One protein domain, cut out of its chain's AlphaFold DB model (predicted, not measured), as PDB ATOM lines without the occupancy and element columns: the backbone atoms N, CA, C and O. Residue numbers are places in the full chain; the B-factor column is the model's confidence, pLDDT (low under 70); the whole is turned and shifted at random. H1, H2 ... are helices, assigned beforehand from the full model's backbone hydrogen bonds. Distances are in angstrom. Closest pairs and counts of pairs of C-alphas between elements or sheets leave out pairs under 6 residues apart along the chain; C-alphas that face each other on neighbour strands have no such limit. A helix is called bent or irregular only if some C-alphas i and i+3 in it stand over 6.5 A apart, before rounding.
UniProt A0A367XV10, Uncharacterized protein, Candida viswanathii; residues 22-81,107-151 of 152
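AT A GLANCE: This is residues 22 to 81 and 107 to 151 of the 152 residues of an uncharacterized protein of Candida viswanathii (UniProt A0A367XV10). One long helix, H3, makes the longest axis; the bent helix H1 and the helix H2 pack on its first part, and its far part, with residues 126 to 151 standing free, sticks out as a long arm. H2 folds back after H1 and runs opposite to H3, while the arm H1b runs roughly alongside H3 and the arm H1a slants across near its beginning. The printed part has 105 residues, with three named helices in the order H1, H2, H3 and no named strand; its class is all helix. The whole is extended, with a radius of gyration of the C-alphas of 22.6 A, and spans 84 by 24 by 17 A.

HOW THE PARTS SIT: H3, residues 107 to 149, touches H2, residues 52 to 67, with its residues 108 to 122 alone; the closest C-alphas, of Trp 55 and Ile 118, are 6.3 A apart. These two run opposite ways at a shallow tilt of 30 degrees. H1, residues 29 to 50, was assigned as one helix by its hydrogen bonds but is bent: C-alphas 39 and 42 are 7.7 A apart, and its arms H1a, residues 29 to 39, and H1b, residues 42 to 50, stand about perpendicular at 74 degrees. H1a is itself irregular, with C-alphas 33 and 36 6.51 A apart. With residues 107 to 111 alone, H3 touches H1a, the same way at a steep tilt of 55 degrees; the closest C-alphas, of Cys 31 and Val 107, are 6.6 A apart. With residues 118 to 125 alone, H3 only just touches H1b, with 3 pairs of C-alphas within 8 A, the closest those of Leu 45 and Ile 118 at 6.7 A; they run the same way at a shallow tilt of 20 degrees. The helix packing is mostly aligned, but only just, with 2 of 3 pairs at a shallow tilt. H1b and H2 touch only at the corner by their tight link, the closest C-alphas being those of Gly 48 and Leu 54 at 5.2 A. H1a and H2 are close but not clearly touching, with the C-alphas of Ser 30 and Trp 65 closest at 5.5 A. Every O i to N i+4 pair is within hydrogen-bond range in H3, against 4 of 7 in H1a, 3 of 5 in H1b and 11 of 12 in H2.

IN THESE COORDINATES: H3 measures 63.6 A from C-alpha 107 at (30.779, -29.228, -42.001) to C-alpha 149 at (73.901, -51.414, -0.855). H2 measures 23.2 A, H1a 16.8 A from C-alpha 29 at (20.493, -34.296, -39.076), and H1b 13.4 A.

THE WHOLE: The C-alphas farthest apart, of Glu 78 and Gly 151, are 84.7 A apart. Residues 82 to 106 are not printed, and C-alphas 81 and 107 are 17.3 A apart across this cut, in the link from H2 to H3. Residues 68 to 81 hold no named element. The mean pLDDT of the printed part is 72.6, and residues 22 to 30, 67 to 81 and 140 to 151 are under 70.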
ATOM      1  N   LEU A  22      17.463 -19.792 -46.662       42.06
ATOM      2  CA  LEU A  22      17.084 -21.002 -45.936       42.06
ATOM      3  C   LEU A  22      17.265 -22.257 -46.807       42.06
ATOM      4  O   LEU A  22      17.671 -23.288 -46.281       42.06
ATOM      5  N   LEU A  23      17.081 -22.154 -48.134       44.31
ATOM      6  CA  LEU A  23      17.446 -23.221 -49.085       44.31
ATOM      7  C   LEU A  23      18.966 -23.425 -49.189       44.31
ATOM      8  O   LEU A  23      19.424 -24.540 -49.430       44.31
ATOM      9  N   ARG A  24      19.752 -22.360 -48.989       46.69
ATOM     10  CA  ARG A  24      21.224 -22.418 -49.038       46.69
ATOM     11  C   ARG A  24      21.843 -23.126 -47.827       46.69
ATOM     12  O   ARG A  24      22.998 -23.523 -47.896       46.69
ATOM     13  N   GLN A  25      21.104 -23.318 -46.729       51.94
ATOM     14  CA  GLN A  25      21.637 -23.947 -45.520       51.94
ATOM     15  C   GLN A  25      21.389 -25.455 -45.493       51.94
ATOM     16  O   GLN A  25      20.259 -25.931 -45.567       51.94
ATOM     17  N   CYS A  26      22.460 -26.223 -45.289       59.34
ATOM     18  CA  CYS A  26      22.335 -27.657 -45.061       59.34
ATOM     19  C   CYS A  26      21.620 -27.952 -43.723       59.34
ATOM     20  O   CYS A  26      22.151 -27.646 -42.652       59.34
ATOM     21  N   HIS A  27      20.450 -28.594 -43.803       58.38
ATOM     22  CA  HIS A  27      19.636 -29.083 -42.677       58.38
ATOM     23  C   HIS A  27      19.709 -30.611 -42.530       58.38
ATOM     24  O   HIS A  27      18.725 -31.279 -42.233       58.38
ATOM     25  N   CYS A  28      20.873 -31.203 -42.808       64.25
ATOM     26  CA  CYS A  28      21.076 -32.618 -42.523       64.25
ATOM     27  C   CYS A  28      21.080 -32.849 -41.001       64.25
ATOM     28  O   CYS A  28      21.648 -32.024 -40.281       64.25
ATOM     29  N   ASP A  29      20.521 -33.965 -40.514       64.00
ATOM     30  CA  ASP A  29      20.493 -34.296 -39.076       64.00
ATOM     31  C   ASP A  29      21.884 -34.161 -38.430       64.00
ATOM     32  O   ASP A  29      22.039 -33.608 -37.340       64.00
ATOM     33  N   SER A  30      22.933 -34.601 -39.134       65.19
ATOM     34  CA  SER A  30      24.326 -34.496 -38.681       65.19
ATOM     35  C   SER A  30      24.802 -33.040 -38.589       65.19
ATOM     36  O   SER A  30      25.543 -32.684 -37.677       65.19
ATOM     37  N   CYS A  31      24.382 -32.188 -39.522       70.25
ATOM     38  CA  CYS A  31      24.791 -30.794 -39.664       70.25
ATOM     39  C   CYS A  31      24.108 -29.912 -38.618       70.25
ATOM     40  O   CYS A  31      24.752 -29.084 -37.971       70.25
ATOM     41  N   GLU A  32      22.804 -30.115 -38.437       71.44
ATOM     42  CA  GLU A  32      21.994 -29.416 -37.448       71.44
ATOM     43  C   GLU A  32      22.469 -29.740 -36.032       71.44
ATOM     44  O   GLU A  32      22.629 -28.838 -35.207       71.44
ATOM     45  N   TYR A  33      22.805 -31.006 -35.782       70.94
ATOM     46  CA  TYR A  33      23.347 -31.422 -34.498       70.94
ATOM     47  C   TYR A  33      24.789 -30.933 -34.271       70.94
ATOM     48  O   TYR A  33      25.166 -30.594 -33.148       70.94
ATOM     49  N   TRP A  34      25.611 -30.850 -35.323       75.94
ATOM     50  CA  TRP A  34      27.004 -30.402 -35.207       75.94
ATOM     51  C   TRP A  34      27.155 -28.921 -34.898       75.94
ATOM     52  O   TRP A  34      27.978 -28.567 -34.058       75.94
ATOM     53  N   ARG A  35      26.369 -28.046 -35.535       74.56
ATOM     54  CA  ARG A  35      26.459 -26.582 -35.357       74.56
ATOM     55  C   ARG A  35      26.552 -26.120 -33.889       74.56
ATOM     56  O   ARG A  35      27.450 -25.328 -33.586       74.56
ATOM     57  N   PRO A  36      25.688 -26.565 -32.953       75.94
ATOM     58  CA  PRO A  36      25.800 -26.166 -31.550       75.94
ATOM     59  C   PRO A  36      27.056 -26.723 -30.868       75.94
ATOM     60  O   PRO A  36      27.640 -26.034 -30.029       75.94
ATOM     61  N   LEU A  37      27.503 -27.924 -31.241       74.06
ATOM     62  CA  LEU A  37      28.685 -28.564 -30.661       74.06
ATOM     63  C   LEU A  37      30.000 -27.976 -31.178       74.06
ATOM     64  O   LEU A  37      30.943 -27.791 -30.410       74.06
ATOM     65  N   ALA A  38      30.057 -27.608 -32.458       75.75
ATOM     66  CA  ALA A  38      31.200 -26.933 -33.064       75.75
ATOM     67  C   ALA A  38      31.564 -25.653 -32.294       75.75
ATOM     68  O   ALA A  38      32.740 -25.323 -32.125       75.75
ATOM     69  N   ARG A  39      30.555 -24.970 -31.732       77.94
ATOM     70  CA  ARG A  39      30.733 -23.771 -30.904       77.94
ATOM     71  C   ARG A  39      31.422 -24.054 -29.567       77.94
ATOM     72  O   ARG A  39      32.124 -23.183 -29.058       77.94
ATOM     73  N   THR A  40      31.230 -25.239 -28.987       78.12
ATOM     74  CA  THR A  40      31.846 -25.635 -27.707       78.12
ATOM     75  C   THR A  40      33.073 -26.525 -27.871       78.12
ATOM     76  O   THR A  40      33.739 -26.819 -26.878       78.12
ATOM     77  N   ARG A  41      33.439 -26.875 -29.109       75.00
ATOM     78  CA  ARG A  41      34.546 -27.774 -29.457       75.00
ATOM     79  C   ARG A  41      35.847 -27.483 -28.713       75.00
ATOM     80  O   ARG A  41      36.442 -28.396 -28.156       75.00
ATOM     81  N   THR A  42      36.300 -26.229 -28.683       76.56
ATOM     82  CA  THR A  42      37.569 -25.856 -28.027       76.56
ATOM     83  C   THR A  42      37.536 -26.093 -26.520       76.56
ATOM     84  O   THR A  42      38.513 -26.570 -25.943       76.56
ATOM     85  N   ARG A  43      36.394 -25.815 -25.883       82.50
ATOM     86  CA  ARG A  43      36.172 -26.081 -24.461       82.50
ATOM     87  C   ARG A  43      36.148 -27.581 -24.188       82.50
ATOM     88  O   ARG A  43      36.793 -28.027 -23.247       82.50
ATOM     89  N   ASP A  44      35.437 -28.349 -25.005       78.81
ATOM     90  CA  ASP A  44      35.285 -29.790 -24.798       78.81
ATOM     91  C   ASP A  44      36.614 -30.533 -25.067       78.81
ATOM     92  O   ASP A  44      36.954 -31.474 -24.349       78.81
ATOM     93  N   LEU A  45      37.436 -30.041 -26.007       79.50
ATOM     94  CA  LEU A  45      38.826 -30.479 -26.197       79.50
ATOM     95  C   LEU A  45      39.681 -30.239 -24.950       79.50
ATOM     96  O   LEU A  45      40.380 -31.153 -24.519       79.50
ATOM     97  N   PHE A  46      39.603 -29.047 -24.354       83.12
ATOM     98  CA  PHE A  46      40.349 -28.720 -23.137       83.12
ATOM     99  C   PHE A  46      39.888 -29.552 -21.933       83.12
ATOM    100  O   PHE A  46      40.712 -30.068 -21.180       83.12
ATOM    101  N   LEU A  47      38.575 -29.729 -21.766       85.44
ATOM    102  CA  LEU A  47      38.007 -30.538 -20.686       85.44
ATOM    103  C   LEU A  47      38.456 -31.999 -20.758       85.44
ATOM    104  O   LEU A  47      38.662 -32.617 -19.715       85.44
ATOM    105  N   GLY A  48      38.655 -32.543 -21.959       81.75
ATOM    106  CA  GLY A  48      39.135 -33.914 -22.104       81.75
ATOM    107  C   GLY A  48      40.579 -34.140 -21.646       81.75
ATOM    108  O   GLY A  48      40.888 -35.253 -21.249       81.75
ATOM    109  N   VAL A  49      41.418 -33.098 -21.558       83.12
ATOM    110  CA  VAL A  49      42.749 -33.198 -20.916       83.12
ATOM    111  C   VAL A  49      42.617 -33.474 -19.414       83.12
ATOM    112  O   VAL A  49      43.437 -34.164 -18.820       83.12
ATOM    113  N   ILE A  50      41.587 -32.910 -18.780       84.75
ATOM    114  CA  ILE A  50      41.315 -33.086 -17.346       84.75
ATOM    115  C   ILE A  50      40.559 -34.397 -17.108       84.75
ATOM    116  O   ILE A  50      40.765 -35.066 -16.095       84.75
ATOM    117  N   PHE A  51      39.671 -34.760 -18.035       87.25
ATOM    118  CA  PHE A  51      38.838 -35.952 -17.956       87.25
ATOM    119  C   PHE A  51      38.908 -36.759 -19.265       87.25
ATOM    120  O   PHE A  51      38.011 -36.648 -20.106       87.25
ATOM    121  N   PRO A  52      39.923 -37.629 -19.424       80.00
ATOM    122  CA  PRO A  52      40.149 -38.409 -20.648       80.00
ATOM    123  C   PRO A  52      38.954 -39.243 -21.145       80.00
ATOM    124  O   PRO A  52      38.775 -39.362 -22.361       80.00
ATOM    125  N   PRO A  53      38.062 -39.780 -20.282       86.94
ATOM    126  CA  PRO A  53      36.854 -40.459 -20.757       86.94
ATOM    127  C   PRO A  53      35.933 -39.571 -21.611       86.94
ATOM    128  O   PRO A  53      35.203 -40.090 -22.456       86.94
ATOM    129  N   LEU A  54      35.988 -38.242 -21.443       85.94
ATOM    130  CA  LEU A  54      35.241 -37.291 -22.270       85.94
ATOM    131  C   LEU A  54      35.664 -37.371 -23.743       85.94
ATOM    132  O   LEU A  54      34.820 -37.311 -24.634       85.94
ATOM    133  N   TRP A  55      36.962 -37.535 -24.015       87.19
ATOM    134  CA  TRP A  55      37.468 -37.672 -25.380       87.19
ATOM    135  C   TRP A  55      36.952 -38.944 -26.051       87.19
ATOM    136  O   TRP A  55      36.542 -38.887 -27.206       87.19
ATOM    137  N   LEU A  56      36.887 -40.067 -25.328       86.00
ATOM    138  CA  LEU A  56      36.319 -41.311 -25.861       86.00
ATOM    139  C   LEU A  56      34.830 -41.163 -26.191       86.00
ATOM    140  O   LEU A  56      34.392 -41.600 -27.254       86.00
ATOM    141  N   TYR A  57      34.066 -40.509 -25.314       87.94
ATOM    142  CA  TYR A  57      32.656 -40.204 -25.563       87.94
ATOM    143  C   TYR A  57      32.479 -39.340 -26.821       87.94
ATOM    144  O   TYR A  57      31.690 -39.689 -27.700       87.94
ATOM    145  N   ASN A  58      33.279 -38.277 -26.958       84.19
ATOM    146  CA  ASN A  58      33.259 -37.401 -28.131       84.19
ATOM    147  C   ASN A  58      33.650 -38.137 -29.423       84.19
ATOM    148  O   ASN A  58      33.041 -37.900 -30.461       84.19
ATOM    149  N   VAL A  59      34.615 -39.063 -29.371       87.38
ATOM    150  CA  VAL A  59      34.998 -39.903 -30.521       87.38
ATOM    151  C   VAL A  59      33.843 -40.803 -30.958       87.38
ATOM    152  O   VAL A  59      33.521 -40.840 -32.143       87.38
ATOM    153  N   VAL A  60      33.196 -41.509 -30.023       86.00
ATOM    154  CA  VAL A  60      32.061 -42.400 -30.336       86.00
ATOM    155  C   VAL A  60      30.928 -41.622 -30.996       86.00
ATOM    156  O   VAL A  60      30.352 -42.067 -31.987       86.00
ATOM    157  N   ILE A  61      30.643 -40.440 -30.466       83.12
ATOM    158  CA  ILE A  61      29.627 -39.541 -30.990       83.12
ATOM    159  C   ILE A  61      29.969 -39.037 -32.398       83.12
ATOM    160  O   ILE A  61      29.136 -39.132 -33.296       83.12
ATOM    161  N   LEU A  62      31.196 -38.551 -32.608       80.25
ATOM    162  CA  LEU A  62      31.661 -38.070 -33.910       80.25
ATOM    163  C   LEU A  62      31.603 -39.169 -34.971       80.25
ATOM    164  O   LEU A  62      31.160 -38.922 -36.088       80.25
ATOM    165  N   ILE A  63      31.997 -40.395 -34.619       81.12
ATOM    166  CA  ILE A  63      31.890 -41.556 -35.511       81.12
ATOM    167  C   ILE A  63      30.420 -41.853 -35.827       81.12
ATOM    168  O   ILE A  63      30.084 -42.112 -36.982       81.12
ATOM    169  N   ASN A  64      29.531 -41.784 -34.833       78.94
ATOM    170  CA  ASN A  64      28.098 -41.978 -35.046       78.94
ATOM    171  C   ASN A  64      27.539 -40.959 -36.058       78.94
ATOM    172  O   ASN A  64      26.858 -41.341 -37.004       78.94
ATOM    173  N   TRP A  65      27.904 -39.683 -35.948       74.00
ATOM    174  CA  TRP A  65      27.436 -38.646 -36.881       74.00
ATOM    175  C   TRP A  65      28.093 -38.677 -38.254       74.00
ATOM    176  O   TRP A  65      27.434 -38.378 -39.243       74.00
ATOM    177  N   LEU A  66      29.364 -39.068 -38.338       72.50
ATOM    178  CA  LEU A  66      30.054 -39.200 -39.619       72.50
ATOM    179  C   LEU A  66      29.536 -40.390 -40.441       72.50
ATOM    180  O   LEU A  66      29.490 -40.298 -41.666       72.50
ATOM    181  N   PHE A  67      29.169 -41.498 -39.785       67.62
ATOM    182  CA  PHE A  67      28.936 -42.780 -40.463       67.62
ATOM    183  C   PHE A  67      27.516 -43.349 -40.346       67.62
ATOM    184  O   PHE A  67      27.115 -44.103 -41.230       67.62
ATOM    185  N   PHE A  68      26.759 -43.034 -39.291       61.47
ATOM    186  CA  PHE A  68      25.495 -43.721 -38.976       61.47
ATOM    187  C   PHE A  68      24.273 -42.790 -38.975       61.47
ATOM    188  O   PHE A  68      23.217 -43.168 -39.476       61.47
ATOM    189  N   LEU A  69      24.414 -41.563 -38.474       57.84
ATOM    190  CA  LEU A  69      23.405 -40.505 -38.564       57.84
ATOM    191  C   LEU A  69      23.648 -39.690 -39.835       57.84
ATOM    192  O   LEU A  69      24.308 -38.661 -39.811       57.84
ATOM    193  N   ASN A  70      23.135 -40.186 -40.956       54.59
ATOM    194  CA  ASN A  70      22.976 -39.448 -42.216       54.59
ATOM    195  C   ASN A  70      21.628 -39.856 -42.850       54.59
ATOM    196  O   ASN A  70      21.510 -40.132 -44.042       54.59
ATOM    197  N   SER A  71      20.601 -40.011 -42.011       45.88
ATOM    198  CA  SER A  71      19.272 -40.462 -42.413       45.88
ATOM    199  C   SER A  71      18.509 -39.330 -43.091       45.88
ATOM    200  O   SER A  71      17.713 -38.663 -42.456       45.88
ATOM    201  N   ALA A  72      18.748 -39.165 -44.393       43.75
ATOM    202  CA  ALA A  72      18.022 -38.278 -45.299       43.75
ATOM    203  C   ALA A  72      18.155 -36.771 -44.974       43.75
ATOM    204  O   ALA A  72      17.504 -36.275 -44.056       43.75
ATOM    205  N   PRO A  73      18.949 -35.990 -45.734       45.28
ATOM    206  CA  PRO A  73      18.844 -34.535 -45.641       45.28
ATOM    207  C   PRO A  73      17.393 -34.105 -45.917       45.28
ATOM    208  O   PRO A  73      16.780 -34.567 -46.877       45.28
ATOM    209  N   LEU A  74      16.852 -33.197 -45.098       39.91
ATOM    210  CA  LEU A  74      15.509 -32.614 -45.281       39.91
ATOM    211  C   LEU A  74      15.356 -31.850 -46.610       39.91
ATOM    212  O   LEU A  74      14.241 -31.543 -47.023       39.91
ATOM    213  N   GLY A  75      16.465 -31.578 -47.303       38.91
ATOM    214  CA  GLY A  75      16.447 -31.253 -48.719       38.91
ATOM    215  C   GLY A  75      16.242 -32.523 -49.534       38.91
ATOM    216  O   GLY A  75      17.207 -33.212 -49.859       38.91
ATOM    217  N   THR A  76      14.997 -32.805 -49.913       33.84
ATOM    218  CA  THR A  76      14.702 -33.646 -51.075       33.84
ATOM    219  C   THR A  76      15.153 -32.910 -52.335       33.84
ATOM    220  O   THR A  76      14.339 -32.411 -53.104       33.84
ATOM    221  N   THR A  77      16.458 -32.805 -52.554       37.97
ATOM    222  CA  THR A  77      16.948 -32.893 -53.924       37.97
ATOM    223  C   THR A  77      16.996 -34.385 -54.224       37.97
ATOM    224  O   THR A  77      17.356 -35.182 -53.354       37.97
ATOM    225  N   GLU A  78      16.608 -34.813 -55.421       35.06
ATOM    226  CA  GLU A  78      16.621 -36.225 -55.847       35.06
ATOM    227  C   GLU A  78      18.033 -36.882 -55.800       35.06
ATOM    228  O   GLU A  78      18.233 -37.996 -56.282       35.06
ATOM    229  N   PHE A  79      19.033 -36.231 -55.185       35.81
ATOM    230  CA  PHE A  79      20.462 -36.454 -55.387       35.81
ATOM    231  C   PHE A  79      21.299 -36.483 -54.114       35.81
ATOM    232  O   PHE A  79      22.413 -35.967 -54.115       35.81
ATOM    233  N   LEU A  80      20.843 -37.112 -53.029       37.72
ATOM    234  CA  LEU A  80      21.741 -37.316 -51.888       37.72
ATOM    235  C   LEU A  80      21.594 -38.677 -51.192       37.72
ATOM    236  O   LEU A  80      21.375 -38.771 -49.990       37.72
ATOM    237  N   GLN A  81      21.816 -39.764 -51.938       36.34
ATOM    238  CA  GLN A  81      22.296 -41.022 -51.350       36.34
ATOM    239  C   GLN A  81      23.837 -41.056 -51.384       36.34
ATOM    240  O   GLN A  81      24.440 -41.741 -52.208       36.34
ATOM    241  N   VAL A 107      31.155 -28.718 -43.331       74.12
ATOM    242  CA  VAL A 107      30.779 -29.228 -42.001       74.12
ATOM    243  C   VAL A 107      31.359 -30.620 -41.748       74.12
ATOM    244  O   VAL A 107      31.898 -30.894 -40.674       74.12
ATOM    245  N   ARG A 108      31.306 -31.505 -42.746       77.44
ATOM    246  CA  ARG A 108      31.882 -32.850 -42.631       77.44
ATOM    247  C   ARG A 108      33.405 -32.821 -42.488       77.44
ATOM    248  O   ARG A 108      33.953 -33.624 -41.736       77.44
ATOM    249  N   ASN A 109      34.096 -31.933 -43.199       81.00
ATOM    250  CA  ASN A 109      35.541 -31.762 -43.034       81.00
ATOM    251  C   ASN A 109      35.873 -31.227 -41.632       81.00
ATOM    252  O   ASN A 109      36.779 -31.748 -40.990       81.00
ATOM    253  N   ASP A 110      35.090 -30.279 -41.115       82.94
ATOM    254  CA  ASP A 110      35.266 -29.725 -39.768       82.94
ATOM    255  C   ASP A 110      35.072 -30.784 -38.659       82.94
ATOM    256  O   ASP A 110      35.809 -30.809 -37.666       82.94
ATOM    257  N   MET A 111      34.136 -31.724 -38.852       82.56
ATOM    258  CA  MET A 111      33.994 -32.909 -37.995       82.56
ATOM    259  C   MET A 111      35.236 -33.812 -38.035       82.56
ATOM    260  O   MET A 111      35.694 -34.272 -36.985       82.56
ATOM    261  N   TRP A 112      35.789 -34.073 -39.227       83.88
ATOM    262  CA  TRP A 112      37.007 -34.877 -39.396       83.88
ATOM    263  C   TRP A 112      38.223 -34.229 -38.737       83.88
ATOM    264  O   TRP A 112      38.973 -34.914 -38.037       83.88
ATOM    265  N   ASP A 113      38.382 -32.918 -38.894       87.75
ATOM    266  CA  ASP A 113      39.450 -32.157 -38.250       87.75
ATOM    267  C   ASP A 113      39.314 -32.211 -36.723       87.75
ATOM    268  O   ASP A 113      40.290 -32.464 -36.010       87.75
ATOM    269  N   CYS A 114      38.091 -32.075 -36.198       85.94
ATOM    270  CA  CYS A 114      37.832 -32.235 -34.768       85.94
ATOM    271  C   CYS A 114      38.212 -33.633 -34.262       85.94
ATOM    272  O   CYS A 114      38.847 -33.763 -33.211       85.94
ATOM    273  N   LEU A 115      37.833 -34.680 -34.996       88.31
ATOM    274  CA  LEU A 115      38.181 -36.055 -34.653       88.31
ATOM    275  C   LEU A 115      39.703 -36.246 -34.638       88.31
ATOM    276  O   LEU A 115      40.242 -36.825 -33.693       88.31
ATOM    277  N   GLY A 116      40.402 -35.701 -35.636       88.56
ATOM    278  CA  GLY A 116      41.862 -35.708 -35.711       88.56
ATOM    279  C   GLY A 116      42.519 -35.040 -34.503       88.56
ATOM    280  O   GLY A 116      43.443 -35.605 -33.914       88.56
ATOM    281  N   HIS A 117      42.012 -33.882 -34.071       89.44
ATOM    282  CA  HIS A 117      42.521 -33.187 -32.887       89.44
ATOM    283  C   HIS A 117      42.324 -33.979 -31.591       89.44
ATOM    284  O   HIS A 117      43.244 -34.031 -30.772       89.44
ATOM    285  N   ILE A 118      41.167 -34.622 -31.406       88.81
ATOM    286  CA  ILE A 118      40.914 -35.450 -30.219       88.81
ATOM    287  C   ILE A 118      41.858 -36.659 -30.197       88.81
ATOM    288  O   ILE A 118      42.482 -36.935 -29.174       88.81
ATOM    289  N   LEU A 119      42.026 -37.348 -31.332       90.69
ATOM    290  CA  LEU A 119      42.933 -38.497 -31.441       90.69
ATOM    291  C   LEU A 119      44.395 -38.111 -31.188       90.69
ATOM    292  O   LEU A 119      45.111 -38.833 -30.491       90.69
ATOM    293  N   LEU A 120      44.834 -36.962 -31.710       91.69
ATOM    294  CA  LEU A 120      46.168 -36.433 -31.443       91.69
ATOM    295  C   LEU A 120      46.357 -36.110 -29.953       91.69
ATOM    296  O   LEU A 120      47.400 -36.440 -29.390       91.69
ATOM    297  N   GLY A 121      45.347 -35.516 -29.309       89.44
ATOM    298  CA  GLY A 121      45.345 -35.249 -27.870       89.44
ATOM    299  C   GLY A 121      45.522 -36.520 -27.038       89.44
ATOM    300  O   GLY A 121      46.432 -36.584 -26.212       89.44
ATOM    301  N   ILE A 122      44.733 -37.562 -27.333       89.50
ATOM    302  CA  ILE A 122      44.837 -38.881 -26.684       89.50
ATOM    303  C   ILE A 122      46.246 -39.465 -26.854       89.50
ATOM    304  O   ILE A 122      46.829 -39.973 -25.896       89.50
ATOM    305  N   ALA A 123      46.815 -39.394 -28.062       91.44
ATOM    306  CA  ALA A 123      48.150 -39.923 -28.327       91.44
ATOM    307  C   ALA A 123      49.223 -39.202 -27.496       91.44
ATOM    308  O   ALA A 123      50.058 -39.854 -26.868       91.44
ATOM    309  N   ILE A 124      49.181 -37.866 -27.455       91.50
ATOM    310  CA  ILE A 124      50.109 -37.049 -26.664       91.50
ATOM    311  C   ILE A 124      49.997 -37.401 -25.175       91.50
ATOM    312  O   ILE A 124      51.018 -37.645 -24.530       91.50
ATOM    313  N   GLU A 125      48.780 -37.480 -24.634       88.56
ATOM    314  CA  GLU A 125      48.557 -37.833 -23.230       88.56
ATOM    315  C   GLU A 125      49.098 -39.234 -22.903       88.56
ATOM    316  O   GLU A 125      49.821 -39.412 -21.919       88.56
ATOM    317  N   ALA A 126      48.840 -40.219 -23.767       89.44
ATOM    318  CA  ALA A 126      49.358 -41.573 -23.604       89.44
ATOM    319  C   ALA A 126      50.898 -41.606 -23.580       89.44
ATOM    320  O   ALA A 126      51.484 -42.306 -22.748       89.44
ATOM    321  N   PHE A 127      51.566 -40.818 -24.432       93.19
ATOM    322  CA  PHE A 127      53.026 -40.685 -24.403       93.19
ATOM    323  C   PHE A 127      53.533 -40.060 -23.101       93.19
ATOM    324  O   PHE A 127      54.535 -40.534 -22.557       93.19
ATOM    325  N   PHE A 128      52.850 -39.041 -22.567       90.19
ATOM    326  CA  PHE A 128      53.207 -38.439 -21.279       90.19
ATOM    327  C   PHE A 128      53.069 -39.433 -20.124       90.19
ATOM    328  O   PHE A 128      54.008 -39.584 -19.341       90.19
ATOM    329  N   ILE A 129      51.946 -40.152 -20.043       90.19
ATOM    330  CA  ILE A 129      51.710 -41.168 -19.007       90.19
ATOM    331  C   ILE A 129      52.755 -42.283 -19.106       90.19
ATOM    332  O   ILE A 129      53.336 -42.680 -18.095       90.19
ATOM    333  N   PHE A 130      53.043 -42.759 -20.319       91.31
ATOM    334  CA  PHE A 130      54.058 -43.785 -20.547       91.31
ATOM    335  C   PHE A 130      55.461 -43.311 -20.143       91.31
ATOM    336  O   PHE A 130      56.170 -44.011 -19.417       91.31
ATOM    337  N   GLY A 131      55.860 -42.107 -20.565       90.69
ATOM    338  CA  GLY A 131      57.149 -41.515 -20.210       90.69
ATOM    339  C   GLY A 131      57.300 -41.325 -18.700       90.69
ATOM    340  O   GLY A 131      58.336 -41.677 -18.131       90.69
ATOM    341  N   PHE A 132      56.243 -40.853 -18.039       90.44
ATOM    342  CA  PHE A 132      56.190 -40.728 -16.588       90.44
ATOM    343  C   PHE A 132      56.331 -42.098 -15.913       90.44
ATOM    344  O   PHE A 132      57.236 -42.291 -15.104       90.44
ATOM    345  N   ALA A 133      55.534 -43.096 -16.299       89.44
ATOM    346  CA  ALA A 133      55.623 -44.449 -15.747       89.44
ATOM    347  C   ALA A 133      57.032 -45.059 -15.894       89.44
ATOM    348  O   ALA A 133      57.552 -45.664 -14.955       89.44
ATOM    349  N   MET A 134      57.684 -44.851 -17.043       90.06
ATOM    350  CA  MET A 134      59.055 -45.306 -17.297       90.06
ATOM    351  C   MET A 134      60.108 -44.568 -16.458       90.06
ATOM    352  O   MET A 134      61.100 -45.169 -16.040       90.06
ATOM    353  N   ALA A 135      59.919 -43.277 -16.187       87.88
ATOM    354  CA  ALA A 135      60.801 -42.530 -15.293       87.88
ATOM    355  C   ALA A 135      60.689 -43.044 -13.847       87.88
ATOM    356  O   ALA A 135      61.705 -43.301 -13.202       87.88
ATOM    357  N   PHE A 136      59.468 -43.282 -13.358       81.38
ATOM    358  CA  PHE A 136      59.236 -43.817 -12.011       81.38
ATOM    359  C   PHE A 136      59.704 -45.266 -11.859       81.38
ATOM    360  O   PHE A 136      60.251 -45.629 -10.813       81.38
ATOM    361  N   SER A 137      59.550 -46.100 -12.889       81.19
ATOM    362  CA  SER A 137      60.072 -47.468 -12.861       81.19
ATOM    363  C   SER A 137      61.603 -47.483 -12.767       81.19
ATOM    364  O   SER A 137      62.158 -48.232 -11.966       81.19
ATOM    365  N   LYS A 138      62.306 -46.589 -13.476       72.94
ATOM    366  CA  LYS A 138      63.763 -46.434 -13.330       72.94
ATOM    367  C   LYS A 138      64.168 -45.921 -11.947       72.94
ATOM    368  O   LYS A 138      65.068 -46.493 -11.332       72.94
ATOM    369  N   SER A 139      63.498 -44.887 -11.438       72.25
ATOM    370  CA  SER A 139      63.805 -44.311 -10.121       72.25
ATOM    371  C   SER A 139      63.575 -45.309  -8.984       72.25
ATOM    372  O   SER A 139      64.406 -45.423  -8.087       72.25
ATOM    373  N   SER A 140      62.495 -46.092  -9.039       69.12
ATOM    374  CA  SER A 140      62.197 -47.118  -8.027       69.12
ATOM    375  C   SER A 140      63.184 -48.293  -8.043       69.12
ATOM    376  O   SER A 140      63.496 -48.844  -6.985       69.12
ATOM    377  N   VAL A 141      63.726 -48.660  -9.212       65.44
ATOM    378  CA  VAL A 141      64.785 -49.678  -9.330       65.44
ATOM    379  C   VAL A 141      66.109 -49.183  -8.739       65.44
ATOM    380  O   VAL A 141      66.738 -49.923  -7.982       65.44
ATOM    381  N   LEU A 142      66.505 -47.938  -9.025       62.69
ATOM    382  CA  LEU A 142      67.711 -47.327  -8.453       62.69
ATOM    383  C   LEU A 142      67.614 -47.204  -6.928       62.69
ATOM    384  O   LEU A 142      68.533 -47.615  -6.224       62.69
ATOM    385  N   MET A 143      66.477 -46.731  -6.417       60.59
ATOM    386  CA  MET A 143      66.242 -46.565  -4.980       60.59
ATOM    387  C   MET A 143      66.294 -47.911  -4.232       60.59
ATOM    388  O   MET A 143      66.955 -48.023  -3.201       60.59
ATOM    389  N   ARG A 144      65.723 -48.983  -4.807       61.28
ATOM    390  CA  ARG A 144      65.855 -50.351  -4.263       61.28
ATOM    391  C   ARG A 144      67.289 -50.887  -4.265       61.28
ATOM    392  O   ARG A 144      67.610 -51.728  -3.426       61.28
ATOM    393  N   GLN A 145      68.134 -50.478  -5.213       59.81
ATOM    394  CA  GLN A 145      69.549 -50.864  -5.212       59.81
ATOM    395  C   GLN A 145      70.338 -50.123  -4.131       59.81
ATOM    396  O   GLN A 145      71.196 -50.735  -3.501       59.81
ATOM    397  N   THR A 146      70.030 -48.848  -3.874       60.00
ATOM    398  CA  THR A 146      70.696 -48.069  -2.820       60.00
ATOM    399  C   THR A 146      70.379 -48.625  -1.430       60.00
ATOM    400  O   THR A 146      71.302 -48.868  -0.661       60.00
ATOM    401  N   ASP A 147      69.119 -48.969  -1.145       59.66
ATOM    402  CA  ASP A 147      68.728 -49.559   0.150       59.66
ATOM    403  C   ASP A 147      69.375 -50.930   0.417       59.66
ATOM    404  O   ASP A 147      69.635 -51.292   1.562       59.66
ATOM    405  N   ARG A 148      69.676 -51.704  -0.634       57.75
ATOM    406  CA  ARG A 148      70.395 -52.985  -0.510       57.75
ATOM    407  C   ARG A 148      71.914 -52.829  -0.419       57.75
ATOM    408  O   ARG A 148      72.573 -53.758   0.029       57.75
ATOM    409  N   GLY A 149      72.462 -51.696  -0.859       54.88
ATOM    410  CA  GLY A 149      73.901 -51.414  -0.855       54.88
ATOM    411  C   GLY A 149      74.418 -50.733   0.416       54.88
ATOM    412  O   GLY A 149      75.622 -50.719   0.627       54.88
ATOM    413  N   VAL A 150      73.537 -50.184   1.259       54.97
ATOM    414  CA  VAL A 150      73.902 -49.495   2.521       54.97
ATOM    415  C   VAL A 150      73.911 -50.450   3.732       54.97
ATOM    416  O   VAL A 150      74.264 -50.064   4.840       54.97
ATOM    417  N   GLY A 151      73.562 -51.722   3.529       53.03
ATOM    418  CA  GLY A 151      73.632 -52.769   4.547       53.03
ATOM    419  C   GLY A 151      74.841 -53.684   4.376       53.03
ATOM    420  O   GLY A 151      74.631 -54.869   4.133       53.03
TER     421      GLY A 151